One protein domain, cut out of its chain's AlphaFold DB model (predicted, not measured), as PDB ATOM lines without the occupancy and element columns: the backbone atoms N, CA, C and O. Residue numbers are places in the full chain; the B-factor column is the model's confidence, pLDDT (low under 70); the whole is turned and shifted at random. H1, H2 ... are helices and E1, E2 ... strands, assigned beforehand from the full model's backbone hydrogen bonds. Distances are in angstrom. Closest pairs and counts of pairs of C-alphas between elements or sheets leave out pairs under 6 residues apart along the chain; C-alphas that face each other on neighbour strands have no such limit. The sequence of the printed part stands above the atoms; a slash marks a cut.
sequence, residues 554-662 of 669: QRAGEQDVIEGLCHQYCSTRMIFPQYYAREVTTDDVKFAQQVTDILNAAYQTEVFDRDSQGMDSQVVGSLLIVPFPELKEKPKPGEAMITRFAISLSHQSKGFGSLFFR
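This is residues 554 to 662 of the 669 residues of an uncharacterized protein of Parasitella parasitica (UniProt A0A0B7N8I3). One strongly twisted sheet of four strands forms the body, with the short helix H2 over one face. A small separate hairpin, E1 and E2, lies toward one end of the long axis, and H1 toward the other, where residues 587 to 595 stick out. The 109 printed residues run E1 E2 E3 H1 E4 E5 E6 H2; the class is mostly strand, with under half of the residues in named elements. The sheet's order is E3 - E4 - E5 - E6, antiparallel throughout. The whole is loose, with a radius of gyration of the C-alphas of 16.6 A, and elongated, spanning 52 by 30 by 24 A.

Begin with E1, residues 554 to 556, and E2, residues 562 to 565, a hairpin with N 555 and O 563 at 2.9 A. E3, residues 579 to 584, is an edge strand, apart from E2. H1, residues 596 to 599, is not on the sheet. E4, residues 603 to 610, is antiparallel to E3, with N 582 and O 606 at 2.9 A. E5, residues 616 to 626, bends by 63 degrees at residue 620; look for N 605 and O 623, 2.9 A apart, in its hairpin with E4. E6, residues 641 to 647, completes the meander E4 E5 E6, each strand the antiparallel neighbour of the one before, with N 624 and O 644 at 2.8 A. H2, residues 656 to 660, is on the sheet at a height of 7.7 A, only just over E5, with 3 of its C-alphas falling there; the closest C-alphas are those of Leu 623 and Phe 660, 7.0 A apart. In H2 every O i to N i+4 pair is within hydrogen-bond range; H1 is too short for one.

Find C-alpha 554 at (240.040, 319.809, 401.689), where E1 begins. E4 runs 21.9 A from C-alpha 603 at (243.362, 302.132, 427.905), and E5 25.1 A. H2 ends at C-alpha 660, (246.008, 303.716, 415.492).

The farthest C-alphas, those of Gln 568 and Gln 594, are 53.0 A apart. The links E2 to E3, E3 to H1 and E5 to E6 are long. The printed part has no cut; pLDDT is under 70 in residues 568 to 601 and 629 to 641.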
ATOM      1  N   GLN A 554     240.030 320.128 400.262       94.12
ATOM      2  CA  GLN A 554     240.040 319.809 401.689       94.12
ATOM      3  C   GLN A 554     238.680 320.170 402.270       94.12
ATOM      4  O   GLN A 554     238.175 321.263 402.012       94.12
ATOM      5  N   ARG A 555     238.104 319.269 403.068       93.44
ATOM      6  CA  ARG A 555     236.849 319.504 403.783       93.44
ATOM      7  C   ARG A 555     237.047 319.268 405.274       93.44
ATOM      8  O   ARG A 555     237.744 318.334 405.663       93.44
ATOM      9  N   ALA A 556     236.405 320.091 406.096       93.69
ATOM     10  CA  ALA A 556     236.158 319.717 407.480       93.69
ATOM     11  C   ALA A 556     235.192 318.522 407.464       93.69
ATOM     12  O   ALA A 556     234.089 318.614 406.916       93.69
ATOM     13  N   GLY A 557     235.655 317.389 407.977       88.56
ATOM     14  CA  GLY A 557     234.824 316.240 408.292       88.56
ATOM     15  C   GLY A 557     234.070 316.457 409.602       88.56
ATOM     16  O   GLY A 557     234.043 317.548 410.174       88.56
ATOM     17  N   GLU A 558     233.447 315.393 410.088       88.31
ATOM     18  CA  GLU A 558     232.878 315.386 411.432       88.31
ATOM     19  C   GLU A 558     234.015 315.343 412.476       88.31
ATOM     20  O   GLU A 558     235.100 314.839 412.193       88.31
ATOM     21  N   GLN A 559     233.781 315.880 413.679       90.31
ATOM     22  CA  GLN A 559     234.747 315.857 414.797       90.31
ATOM     23  C   GLN A 559     236.090 316.591 414.542       90.31
ATOM     24  O   GLN A 559     237.125 316.169 415.042       90.31
ATOM     25  N   ASP A 560     236.075 317.700 413.789       89.38
ATOM     26  CA  ASP A 560     237.250 318.557 413.479       89.38
ATOM     27  C   ASP A 560     238.361 317.878 412.639       89.38
ATOM     28  O   ASP A 560     239.432 318.434 412.394       89.38
ATOM     29  N   VAL A 561     238.093 316.678 412.112       89.62
ATOM     30  CA  VAL A 561     239.012 315.947 411.231       89.62
ATOM     31  C   VAL A 561     239.046 316.599 409.845       89.62
ATOM     32  O   VAL A 561     238.048 316.603 409.129       89.62
ATOM     33  N   ILE A 562     240.202 317.105 409.406       91.19
ATOM     34  CA  ILE A 562     240.361 317.630 408.038       91.19
ATOM     35  C   ILE A 562     240.626 316.479 407.059       91.19
ATOM     36  O   ILE A 562     241.711 315.893 407.030       91.19
ATOM     37  N   GLU A 563     239.654 316.198 406.195       91.38
ATOM     38  CA  GLU A 563     239.782 315.223 405.112       91.38
ATOM     39  C   GLU A 563     240.318 315.883 403.833       91.38
ATOM     40  O   GLU A 563     239.912 316.986 403.459       91.38
ATOM     41  N   GLY A 564     241.218 315.191 403.126       91.06
ATOM     42  CA  GLY A 564     241.828 315.670 401.885       91.06
ATOM     43  C   GLY A 564     241.560 314.751 400.695       91.06
ATOM     44  O   GLY A 564     241.884 313.562 400.731       91.06
ATOM     45  N   LEU A 565     241.044 315.313 399.600       88.62
ATOM     46  CA  LEU A 565     240.962 314.630 398.312       88.62
ATOM     47  C   LEU A 565     242.350 314.600 397.655       88.62
ATOM     48  O   LEU A 565     242.791 315.570 397.035       88.62
ATOM     49  N   CYS A 566     243.057 313.483 397.799       86.69
ATOM     50  CA  CYS A 566     244.328 313.259 397.115       86.69
ATOM     51  C   CYS A 566     244.167 313.279 395.581       86.69
ATOM     52  O   CYS A 566     243.123 312.922 395.037       86.69
ATOM     53  N   HIS A 567     245.236 313.660 394.875       81.50
ATOM     54  CA  HIS A 567     245.295 313.582 393.414       81.50
ATOM     55  C   HIS A 567     245.081 312.128 392.940       81.50
ATOM     56  O   HIS A 567     245.573 311.195 393.573       81.50
ATOM     57  N   GLN A 568     244.367 311.941 391.819       61.72
ATOM     58  CA  GLN A 568     243.705 310.680 391.410       61.72
ATOM     59  C   GLN A 568     244.570 309.404 391.402       61.72
ATOM     60  O   GLN A 568     244.034 308.306 391.521       61.72
ATOM     61  N   TYR A 569     245.894 309.522 391.277       58.31
ATOM     62  CA  TYR A 569     246.823 308.386 391.322       58.31
ATOM     63  C   TYR A 569     246.974 307.764 392.722       58.31
ATOM     64  O   TYR A 569     247.468 306.646 392.849       58.31
ATOM     65  N   CYS A 570     246.507 308.443 393.774       53.06
ATOM     66  CA  CYS A 570     246.267 307.836 395.077       53.06
ATOM     67  C   CYS A 570     244.888 307.150 395.050       53.06
ATOM     68  O   CYS A 570     243.878 307.745 395.421       53.06
ATOM     69  N   SER A 571     244.834 305.908 394.553       34.56
ATOM     70  CA  SER A 571     243.573 305.168 394.356       34.56
ATOM     71  C   SER A 571     242.819 304.867 395.660       34.56
ATOM     72  O   SER A 571     241.610 304.634 395.637       34.56
ATOM     73  N   THR A 572     243.502 304.930 396.803       38.31
ATOM     74  CA  THR A 572     242.881 304.942 398.128       38.31
ATOM     75  C   THR A 572     242.332 306.338 398.430       38.31
ATOM     76  O   THR A 572     243.092 307.256 398.743       38.31
ATOM     77  N   ARG A 573     241.001 306.504 398.423       37.53
ATOM     78  CA  ARG A 573     240.365 307.650 399.101       37.53
ATOM     79  C   ARG A 573     240.857 307.675 400.552       37.53
ATOM     80  O   ARG A 573     240.647 306.701 401.267       37.53
ATOM     81  N   MET A 574     241.460 308.775 401.009       39.34
ATOM     82  CA  MET A 574     241.861 308.951 402.417       39.34
ATOM     83  C   MET A 574     240.668 309.330 403.313       39.34
ATOM     84  O   MET A 574     240.718 310.292 404.072       39.34
ATOM     85  N   ILE A 575     239.585 308.564 403.178       36.12
ATOM     86  CA  ILE A 575     238.322 308.655 403.911       36.12
ATOM     87  C   ILE A 575     237.901 307.199 404.153       36.12
ATOM     88  O   ILE A 575     237.696 306.468 403.182       36.12
ATOM     89  N   PHE A 576     237.805 306.763 405.413       41.41
ATOM     90  CA  PHE A 576     237.508 305.371 405.797       41.41
ATOM     91  C   PHE A 576     236.077 305.233 406.367       41.41
ATOM     92  O   PHE A 576     235.906 305.239 407.581       41.41
ATOM     93  N   PRO A 577     235.026 305.061 405.541       39.41
ATOM     94  CA  PRO A 577     233.635 305.008 406.013       39.41
ATOM     95  C   PRO A 577     233.185 303.641 406.578       39.41
ATOM     96  O   PRO A 577     231.991 303.434 406.765       39.41
ATOM     97  N   GLN A 578     234.099 302.685 406.789       40.91
ATOM     98  CA  GLN A 578     233.782 301.305 407.217       40.91
ATOM     99  C   GLN A 578     234.447 300.878 408.534       40.91
ATOM    100  O   GLN A 578     234.173 299.788 409.028       40.91
ATOM    101  N   TYR A 579     235.297 301.730 409.111       46.22
ATOM    102  CA  TYR A 579     236.114 301.402 410.276       46.22
ATOM    103  C   TYR A 579     236.035 302.529 411.289       46.22
ATOM    104  O   TYR A 579     236.090 303.699 410.918       46.22
ATOM    105  N   TYR A 580     235.935 302.170 412.563       55.22
ATOM    106  CA  TYR A 580     235.986 303.120 413.663       55.22
ATOM    107  C   TYR A 580     236.738 302.508 414.842       55.22
ATOM    108  O   TYR A 580     236.747 301.287 415.029       55.22
ATOM    109  N   ALA A 581     237.385 303.374 415.614       51.41
ATOM    110  CA  ALA A 581     237.972 303.029 416.895       51.41
ATOM    111  C   ALA A 581     236.912 303.148 418.000       51.41
ATOM    112  O   ALA A 581     236.104 304.081 418.002       51.41
ATOM    113  N   ARG A 582     236.939 302.229 418.966       55.97
ATOM    114  CA  ARG A 582     236.177 302.326 420.216       55.97
ATOM    115  C   ARG A 582     237.118 302.136 421.404       55.97
ATOM    116  O   ARG A 582     237.938 301.219 421.415       55.97
ATOM    117  N   GLU A 583     236.969 302.985 422.418       64.88
ATOM    118  CA  GLU A 583     237.525 302.730 423.748       64.88
ATOM    119  C   GLU A 583     236.743 301.583 424.407       64.88
ATOM    120  O   GLU A 583     235.515 301.645 424.538       64.88
ATOM    121  N   VAL A 584     237.449 300.527 424.813       54.66
ATOM    122  CA  VAL A 584     236.889 299.446 425.632       54.66
ATOM    123  C   VAL A 584     237.146 299.803 427.093       54.66
ATOM    124  O   VAL A 584     238.299 299.912 427.515       54.66
ATOM    125  N   THR A 585     236.083 300.021 427.868       55.12
ATOM    126  CA  THR A 585     236.206 300.349 429.294       55.12
ATOM    127  C   THR A 585     236.404 299.086 430.131       55.12
ATOM    128  O   THR A 585     236.065 297.974 429.722       55.12
ATOM    129  N   THR A 586     236.934 299.243 431.343       51.03
ATOM    130  CA  THR A 586     237.154 298.131 432.285       51.03
ATOM    131  C   THR A 586     235.867 297.378 432.645       51.03
ATOM    132  O   THR A 586     235.925 296.177 432.907       51.03
ATOM    133  N   ASP A 587     234.704 298.038 432.580       49.50
ATOM    134  CA  ASP A 587     233.387 297.430 432.808       49.50
ATOM    135  C   ASP A 587     233.014 296.352 431.775       49.50
ATOM    136  O   ASP A 587     232.249 295.441 432.103       49.50
ATOM    137  N   ASP A 588     233.557 296.409 430.553       48.19
ATOM    138  CA  ASP A 588     233.350 295.379 429.525       48.19
ATOM    139  C   ASP A 588     234.207 294.110 429.807       48.19
ATOM    140  O   ASP A 588     233.859 293.006 429.376       48.19
ATOM    141  N   VAL A 589     235.287 294.207 430.601       48.34
ATOM    142  CA  VAL A 589     236.322 293.155 430.781       48.34
ATOM    143  C   VAL A 589     236.124 292.334 432.074       48.34
ATOM    144  O   VAL A 589     236.981 292.250 432.956       48.34
ATOM    145  N   LYS A 590     234.969 291.674 432.199       41.22
ATOM    146  CA  LYS A 590     234.460 291.076 433.460       41.22
ATOM    147  C   LYS A 590     235.138 289.780 433.966       41.22
ATOM    148  O   LYS A 590     234.444 288.932 434.529       41.22
ATOM    149  N   PHE A 591     236.452 289.567 433.785       45.41
ATOM    150  CA  PHE A 591     237.088 288.276 434.152       45.41
ATOM    151  C   PHE A 591     238.568 288.284 434.623       45.41
ATOM    152  O   PHE A 591     239.242 287.261 434.514       45.41
ATOM    153  N   ALA A 592     239.107 289.385 435.171       41.16
ATOM    154  CA  ALA A 592     240.550 289.506 435.490       41.16
ATOM    155  C   ALA A 592     240.898 289.938 436.942       41.16
ATOM    156  O   ALA A 592     241.779 290.768 437.158       41.16
ATOM    157  N   GLN A 593     240.262 289.335 437.955       39.56
ATOM    158  CA  GLN A 593     240.293 289.747 439.381       39.56
ATOM    159  C   GLN A 593     241.663 289.686 440.122       39.56
ATOM    160  O   GLN A 593     241.700 289.815 441.345       39.56
ATOM    161  N   GLN A 594     242.789 289.474 439.430       42.38
ATOM    162  CA  GLN A 594     244.148 289.442 440.012       42.38
ATOM    163  C   GLN A 594     245.193 290.299 439.271       42.38
ATOM    164  O   GLN A 594     246.356 290.305 439.669       42.38
ATOM    165  N   VAL A 595     244.812 291.041 438.225       46.31
ATOM    166  CA  VAL A 595     245.707 291.999 437.527       46.31
ATOM    167  C   VAL A 595     245.150 293.433 437.612       46.31
ATOM    168  O   VAL A 595     245.550 294.333 436.878       46.31
ATOM    169  N   THR A 596     244.203 293.636 438.528       48.34
ATOM    170  CA  THR A 596     243.321 294.801 438.623       48.34
ATOM    171  C   THR A 596     244.100 296.109 438.759       48.34
ATOM    172  O   THR A 596     243.918 297.005 437.948       48.34
ATOM    173  N   ASP A 597     245.041 296.205 439.700       49.34
ATOM    174  CA  ASP A 597     245.656 297.493 440.066       49.34
ATOM    175  C   ASP A 597     246.564 298.099 438.979       49.34
ATOM    176  O   ASP A 597     246.772 299.308 438.965       49.34
ATOM    177  N   ILE A 598     247.069 297.284 438.042       50.41
ATOM    178  CA  ILE A 598     247.848 297.754 436.880       50.41
ATOM    179  C   ILE A 598     246.942 297.969 435.656       50.41
ATOM    180  O   ILE A 598     247.177 298.886 434.872       50.41
ATOM    181  N   LEU A 599     245.890 297.158 435.487       52.59
ATOM    182  CA  LEU A 599     244.948 297.304 434.368       52.59
ATOM    183  C   LEU A 599     243.903 298.410 434.584       52.59
ATOM    184  O   LEU A 599     243.397 298.940 433.604       52.59
ATOM    185  N   ASN A 600     243.626 298.814 435.828       54.72
ATOM    186  CA  ASN A 600     242.662 299.870 436.177       54.72
ATOM    187  C   ASN A 600     242.960 301.240 435.541       54.72
ATOM    188  O   ASN A 600     242.076 302.091 435.504       54.72
ATOM    189  N   ALA A 601     244.189 301.464 435.067       66.25
ATOM    190  CA  ALA A 601     244.597 302.685 434.375       66.25
ATOM    191  C   ALA A 601     244.917 302.462 432.882       66.25
ATOM    192  O   ALA A 601     245.224 303.422 432.178       66.25
ATOM    193  N   ALA A 602     244.882 301.220 432.389       75.94
ATOM    194  CA  ALA A 602     245.247 300.896 431.014       75.94
ATOM    195  C   ALA A 602     244.075 301.149 430.052       75.94
ATOM    196  O   ALA A 602     242.965 300.665 430.268       75.94
ATOM    197  N   TYR A 603     244.340 301.859 428.956       81.00
ATOM    198  CA  TYR A 603     243.362 302.132 427.905       81.00
ATOM    199  C   TYR A 603     243.557 301.139 426.756       81.00
ATOM    200  O   TYR A 603     244.646 301.060 426.183       81.00
ATOM    201  N   GLN A 604     242.504 300.395 426.403       87.38
ATOM    202  CA  GLN A 604     242.491 299.521 425.230       87.38
ATOM    203  C   GLN A 604     241.569 300.110 424.159       87.38
ATOM    204  O   GLN A 604     240.348 300.140 424.311       87.38
ATOM    205  N   THR A 605     242.165 300.591 423.069       86.62
ATOM    206  CA  THR A 605     241.439 300.977 421.855       86.62
ATOM    207  C   THR A 605     241.361 299.769 420.933       86.62
ATOM    208  O   THR A 605     242.393 299.173 420.612       86.62
ATOM    209  N   GLU A 606     240.168 299.430 420.456       91.81
ATOM    210  CA  GLU A 606     239.971 298.392 419.439       91.81
ATOM    211  C   GLU A 606     239.334 298.992 418.184       91.81
ATOM    212  O   GLU A 606     238.496 299.892 418.270       91.81
ATOM    213  N   VAL A 607     239.757 298.513 417.012       90.44
ATOM    214  CA  VAL A 607     239.196 298.915 415.713       90.44
ATOM    215  C   VAL A 607     238.428 297.738 415.136       90.44
ATOM    216  O   VAL A 607     238.974 296.639 415.014       90.44
ATOM    217  N   PHE A 608     237.174 297.982 414.763       91.50
ATOM    218  CA  PHE A 608     236.244 296.956 414.292       91.50
ATOM    219  C   PHE A 608     235.975 297.077 412.787       91.50
ATOM    220  O   PHE A 608     235.855 298.179 412.250       91.50
ATOM    221  N   ASP A 609     235.867 295.927 412.123       88.94
ATOM    222  CA  ASP A 609     235.403 295.787 410.738       88.94
ATOM    223  C   ASP A 609     233.874 295.744 410.746       88.94
ATOM    224  O   ASP A 609     233.292 294.824 411.337       88.94
ATOM    225  N   ARG A 610     233.206 296.730 410.140       84.38
ATOM    226  CA  ARG A 610     231.738 296.750 410.097       84.38
ATOM    227  C   ARG A 610     231.187 296.020 408.887       84.38
ATOM    228  O   ARG A 610     231.601 296.259 407.754       84.38
ATOM    229  N   ASP A 611     230.202 295.165 409.138       88.69
ATOM    230  CA  ASP A 611     229.458 294.505 408.073       88.69
ATOM    231  C   ASP A 611     228.502 295.470 407.344       88.69
ATOM    232  O   ASP A 611     228.345 296.647 407.684       88.69
ATOM    233  N   SER A 612     227.820 294.960 406.318       85.38
ATOM    234  CA  SER A 612     226.841 295.723 405.535       85.38
ATOM    235  C   SER A 612     225.552 296.080 406.293       85.38
ATOM    236  O   SER A 612     224.710 296.785 405.735       85.38
ATOM    237  N   GLN A 613     225.387 295.622 407.538       86.00
ATOM    238  CA  GLN A 613     224.300 296.002 408.446       86.00
ATOM    239  C   GLN A 613     224.755 297.039 409.491       86.00
ATOM    240  O   GLN A 613     223.930 297.530 410.260       86.00
ATOM    241  N   GLY A 614     226.042 297.413 409.495       84.19
ATOM    242  CA  GLY A 614     226.636 298.329 410.468       84.19
ATOM    243  C   GLY A 614     226.975 297.671 411.806       84.19
ATOM    244  O   GLY A 614     227.211 298.389 412.779       84.19
ATOM    245  N   MET A 615     226.990 296.336 411.864       83.00
ATOM    246  CA  MET A 615     227.352 295.563 413.048       83.00
ATOM    247  C   MET A 615     228.853 295.261 413.059       83.00
ATOM    248  O   MET A 615     229.485 295.076 412.017       83.00
ATOM    249  N   ASP A 616     229.424 295.195 414.257       89.75
ATOM    250  CA  ASP A 616     230.858 295.003 414.458       89.75
ATOM    251  C   ASP A 616     231.198 293.513 414.272       89.75
ATOM    252  O   ASP A 616     230.853 292.671 415.104       89.75
ATOM    253  N   SER A 617     231.821 293.165 413.141       88.88
ATOM    254  CA  SER A 617     231.949 291.769 412.689       88.88
ATOM    255  C   SER A 617     233.214 291.060 413.188       88.88
ATOM    256  O   SER A 617     233.185 289.864 413.475       88.88
ATOM    257  N   GLN A 618     234.326 291.792 413.308       91.31
ATOM    258  CA  GLN A 618     235.607 291.299 413.822       91.31
ATOM    259  C   GLN A 618     236.492 292.454 414.309       91.31
ATOM    260  O   GLN A 618     236.429 293.565 413.782       91.31
ATOM    261  N   VAL A 619     237.367 292.174 415.282       93.69
ATOM    262  CA  VAL A 619     238.447 293.089 415.686       93.69
ATOM    263  C   VAL A 619     239.558 293.039 414.631       93.69
ATOM    264  O   VAL A 619     240.186 292.001 414.410       93.69
ATOM    265  N   VAL A 620     239.813 294.174 413.983       96.06
ATOM    266  CA  VAL A 620     240.879 294.360 412.984       96.06
ATOM    267  C   VAL A 620     242.239 294.499 413.662       96.06
ATOM    268  O   VAL A 620     243.246 293.993 413.163       96.06
ATOM    269  N   GLY A 621     242.268 295.158 414.817       93.88
ATOM    270  CA  GLY A 621     243.453 295.329 415.645       93.88
ATOM    271  C   GLY A 621     243.119 295.949 416.997       93.88
ATOM    272  O   GLY A 621     241.986 296.376 417.231       93.88
ATOM    273  N   SER A 622     244.120 296.010 417.868       93.50
ATOM    274  CA  SER A 622     244.018 296.639 419.182       93.50
ATOM    275  C   SER A 622     245.312 297.347 419.584       93.50
ATOM    276  O   SER A 622     246.423 296.949 419.210       93.50
ATOM    277  N   LEU A 623     245.148 298.416 420.359       92.69
ATOM    278  CA  LEU A 623     246.206 299.242 420.924       92.69
ATOM    279  C   LEU A 623     245.990 299.327 422.437       92.69
ATOM    280  O   LEU A 623     244.961 299.824 422.889       92.69
ATOM    281  N   LEU A 624     246.958 298.835 423.209       88.88
ATOM    282  CA  LEU A 624     246.969 298.912 424.667       88.88
ATOM    283  C   LEU A 624     247.981 299.971 425.103       88.88
ATOM    284  O   LEU A 624     249.198 299.776 424.985       88.88
ATOM    285  N   ILE A 625     247.460 301.073 425.627       86.75
ATOM    286  CA  ILE A 625     248.217 302.186 426.192       86.75
ATOM    287  C   ILE A 625     248.208 302.022 427.714       86.75
ATOM    288  O   ILE A 625     247.140 301.911 428.319       86.75
ATOM    289  N   VAL A 626     249.382 302.014 428.344       82.94
ATOM    290  CA  VAL A 626     249.499 301.991 429.813       82.94
ATOM    291  C   VAL A 626     250.129 303.316 430.255       82.94
ATOM    292  O   VAL A 626     251.209 303.661 429.770       82.94
ATOM    293  N   PRO A 627     249.468 304.098 431.129       72.50
ATOM    294  CA  PRO A 627     250.031 305.333 431.659       72.50
ATOM    295  C   PRO A 627     251.156 305.041 432.656       72.50
ATOM    296  O   PRO A 627     251.218 303.970 433.261       72.50
ATOM    297  N   PHE A 628     252.038 306.018 432.868       72.69
ATOM    298  CA  PHE A 628     253.085 305.895 433.879       72.69
ATOM    299  C   PHE A 628     252.479 305.814 435.294       72.69
ATOM    300  O   PHE A 628     251.659 306.663 435.646       72.69
ATOM    301  N   PRO A 629     252.913 304.860 436.143       58.12
ATOM    302  CA  PRO A 629     252.302 304.602 437.455       58.12
ATOM    303  C   PRO A 629     252.530 305.713 438.498       58.12
ATOM    304  O   PRO A 629     251.996 305.636 439.600       58.12
ATOM    305  N   GLU A 630     253.323 306.736 438.172       63.38
ATOM    306  CA  GLU A 630     253.566 307.904 439.028       63.38
ATOM    307  C   GLU A 630     252.616 309.080 438.718       63.38
ATOM    308  O   GLU A 630     252.507 310.014 439.517       63.38
ATOM    309  N   LEU A 631     251.883 309.033 437.595       55.94
ATOM    310  CA  LEU A 631     250.903 310.054 437.224       55.94
ATOM    311  C   LEU A 631     249.590 309.842 437.991       55.94
ATOM    312  O   LEU A 631     248.815 308.932 437.710       55.94
ATOM    313  N   LYS A 632     249.324 310.726 438.959       59.75
ATOM    314  CA  LYS A 632     248.044 310.796 439.697       59.75
ATOM    315  C   LYS A 632     246.915 311.476 438.914       59.75
ATOM    316  O   LYS A 632     245.781 311.516 439.384       59.75
ATOM    317  N   GLU A 633     247.235 312.033 437.754       67.81
ATOM    318  CA  GLU A 633     246.332 312.743 436.851       67.81
ATOM    319  C   GLU A 633     246.302 312.007 435.504       67.81
ATOM    320  O   GLU A 633     247.240 311.276 435.176       67.81
ATOM    321  N   LYS A 634     245.232 312.178 434.713       56.62
ATOM    322  CA  LYS A 634     245.149 311.569 433.372       56.62
ATOM    323  C   LYS A 634     246.341 312.070 432.531       56.62
ATOM    324  O   LYS A 634     246.532 313.286 432.483       56.62
ATOM    325  N   PRO A 635     247.127 311.188 431.878       60.53
ATOM    326  CA  PRO A 635     248.263 311.620 431.067       60.53
ATOM    327  C   PRO A 635     247.793 312.568 429.965       60.53
ATOM    328  O   PRO A 635     246.731 312.361 429.365       60.53
ATOM    329  N   LYS A 636     248.590 313.599 429.681       66.62
ATOM    330  CA  LYS A 636     248.332 314.485 428.543       66.62
ATOM    331  C   LYS A 636     248.624 313.746 427.226       66.62
ATOM    332  O   LYS A 636     249.376 312.764 427.232       66.62
ATOM    333  N   PRO A 637     248.088 314.220 426.088       51.91
ATOM    334  CA  PRO A 637     248.594 313.833 424.774       51.91
ATOM    335  C   PRO A 637     250.130 313.918 424.748       51.91
ATOM    336  O   PRO A 637     250.718 314.864 425.275       51.91
ATOM    337  N   GLY A 638     250.784 312.880 424.230       59.12
ATOM    338  CA  GLY A 638     252.239 312.711 424.250       59.12
ATOM    339  C   GLY A 638     252.857 312.080 425.514       59.12
ATOM    340  O   GLY A 638     254.006 311.652 425.432       59.12
ATOM    341  N   GLU A 639     252.152 311.967 426.650       66.69
ATOM    342  CA  GLU A 639     252.722 311.472 427.929       66.69
ATOM    343  C   GLU A 639     252.503 309.962 428.201       66.69
ATOM    344  O   GLU A 639     252.958 309.458 429.227       66.69
ATOM    345  N   ALA A 640     251.814 309.214 427.329       64.06
ATOM    346  CA  ALA A 640     251.441 307.809 427.570       64.06
ATOM    347  C   ALA A 640     252.192 306.801 426.673       64.06
ATOM    348  O   ALA A 640     252.404 307.057 425.489       64.06
ATOM    349  N   MET A 641     252.554 305.626 427.210       69.25
ATOM    350  CA  MET A 641     253.300 304.598 426.467       69.25
ATOM    351  C   MET A 641     252.398 303.564 425.781       69.25
ATOM    352  O   MET A 641     251.623 302.848 426.427       69.25
ATOM    353  N   ILE A 642     252.610 303.383 424.473       77.50
ATOM    354  CA  ILE A 642     252.135 302.209 423.726       77.50
ATOM    355  C   ILE A 642     252.821 300.974 424.310       77.50
ATOM    356  O   ILE A 642     254.030 300.795 424.174       77.50
ATOM    357  N   THR A 643     252.050 300.117 424.974       78.38
ATOM    358  CA  THR A 643     252.575 298.923 425.653       78.38
ATOM    359  C   THR A 643     252.367 297.667 424.817       78.38
ATOM    360  O   THR A 643     253.224 296.780 424.811       78.38
ATOM    361  N   ARG A 644     251.250 297.577 424.083       83.06
ATOM    362  CA  ARG A 644     251.036 296.564 423.038       83.06
ATOM    363  C   ARG A 644     250.265 297.152 421.867       83.06
ATOM    364  O   ARG A 644     249.398 297.998 422.045       83.06
ATOM    365  N   PHE A 645     250.563 296.644 420.683       92.81
ATOM    366  CA  PHE A 645     249.900 296.982 419.435       92.81
ATOM    367  C   PHE A 645     249.815 295.711 418.592       92.81
ATOM    368  O   PHE A 645     250.810 294.992 418.460       92.81
ATOM    369  N   ALA A 646     248.635 295.411 418.058       92.00
ATOM    370  CA  ALA A 646     248.395 294.229 417.244       92.00
ATOM    371  C   ALA A 646     247.415 294.538 416.110       92.00
ATOM    372  O   ALA A 646     246.415 295.220 416.306       92.00
ATOM    373  N   ILE A 647     247.675 293.976 414.929       94.12
ATOM    374  CA  ILE A 647     246.737 293.954 413.801       94.12
ATOM    375  C   ILE A 647     246.586 292.504 413.358       94.12
ATOM    376  O   ILE A 647     247.587 291.794 413.190       94.12
ATOM    377  N   SER A 648     245.340 292.085 413.146       92.62
ATOM    378  CA  SER A 648     244.977 290.796 412.563       92.62
ATOM    379  C   SER A 648     245.766 290.546 411.274       92.62
ATOM    380  O   SER A 648     245.899 291.438 410.437       92.62
ATOM    381  N   LEU A 649     246.313 289.340 411.095       87.50
ATOM    382  CA  LEU A 649     247.263 289.046 410.009       87.50
ATOM    383  C   LEU A 649     246.672 289.333 408.612       87.50
ATOM    384  O   LEU A 649     247.375 289.802 407.723       87.50
ATOM    385  N   SER A 650     245.358 289.147 408.448       89.56
ATOM    386  CA  SER A 650     244.594 289.463 407.231       89.56
ATOM    387  C   SER A 650     244.395 290.966 406.967       89.56
ATOM    388  O   SER A 650     243.835 291.337 405.932       89.56
ATOM    389  N   HIS A 651     244.833 291.834 407.881       91.94
ATOM    390  CA  HIS A 651     244.689 293.292 407.841       91.94
ATOM    391  C   HIS A 651     246.022 294.048 407.939       91.94
ATOM    392  O   HIS A 651     246.059 295.269 407.763       91.94
ATOM    393  N   GLN A 652     247.135 293.344 408.146       87.88
ATOM    394  CA  GLN A 652     248.466 293.937 408.040       87.88
ATOM    395  C   GLN A 652     248.701 294.485 406.619       87.88
ATOM    396  O   GLN A 652     248.093 294.037 405.646       87.88
ATOM    397  N   SER A 653     249.518 295.533 406.512       85.19
ATOM    398  CA  SER A 653     249.777 296.302 405.280       85.19
ATOM    399  C   SER A 653     248.568 296.990 404.608       85.19
ATOM    400  O   SER A 653     248.778 297.783 403.694       85.19
ATOM    401  N   LYS A 654     247.323 296.815 405.083       86.69
ATOM    402  CA  LYS A 654     246.129 297.540 404.579       86.69
ATOM    403  C   LYS A 654     245.955 298.964 405.147       86.69
ATOM    404  O   LYS A 654     244.897 299.563 405.004       86.69
ATOM    405  N   GLY A 655     246.968 299.510 405.821       83.25
ATOM    406  CA  GLY A 655     246.950 300.868 406.382       83.25
ATOM    407  C   GLY A 655     246.424 301.001 407.818       83.25
ATOM    408  O   GLY A 655     246.725 302.002 408.452       83.25
ATOM    409  N   PHE A 656     245.753 299.997 408.394       81.94
ATOM    410  CA  PHE A 656     245.182 300.081 409.755       81.94
ATOM    411  C   PHE A 656     246.174 300.474 410.861       81.94
ATOM    412  O   PHE A 656     245.775 301.067 411.857       81.94
ATOM    413  N   GLY A 657     247.471 300.210 410.683       82.12
ATOM    414  CA  GLY A 657     248.490 300.667 411.629       82.12
ATOM    415  C   GLY A 657     248.649 302.182 411.682       82.12
ATOM    416  O   GLY A 657     248.834 302.724 412.763       82.12
ATOM    417  N   SER A 658     248.507 302.889 410.556       78.81
ATOM    418  CA  SER A 658     248.533 304.353 410.578       78.81
ATOM    419  C   SER A 658     247.229 304.967 411.088       78.81
ATOM    420  O   SER A 658     247.237 306.150 411.390       78.81
ATOM    421  N   LEU A 659     246.141 304.201 411.232       79.19
ATOM    422  CA  LEU A 659     244.925 304.666 411.909       79.19
ATOM    423  C   LEU A 659     245.198 304.818 413.418       79.19
ATOM    424  O   LEU A 659     245.160 305.923 413.952       79.19
ATOM    425  N   PHE A 660     245.648 303.736 414.064       79.69
ATOM    426  CA  PHE A 660     246.008 303.716 415.492       79.69
ATOM    427  C   PHE A 660     247.068 304.750 415.910       79.69
ATOM    428  O   PHE A 660     247.087 305.149 417.070       79.69
ATOM    429  N   PHE A 661     247.944 305.178 414.994       78.31
ATOM    430  CA  PHE A 661     248.980 306.190 415.253       78.31
ATOM    431  C   PHE A 661     248.643 307.592 414.708       78.31
ATOM    432  O   PHE A 661     249.522 308.451 414.678       78.31
ATOM    433  N   ARG A 662     247.407 307.828 414.246       71.50
ATOM    434  CA  ARG A 662     246.897 309.167 413.881       71.50
ATOM    435  C   ARG A 662     245.912 309.705 414.908       71.50
ATOM    436  O   ARG A 662     245.974 310.889 415.212       71.50
TER     437      ARG A 662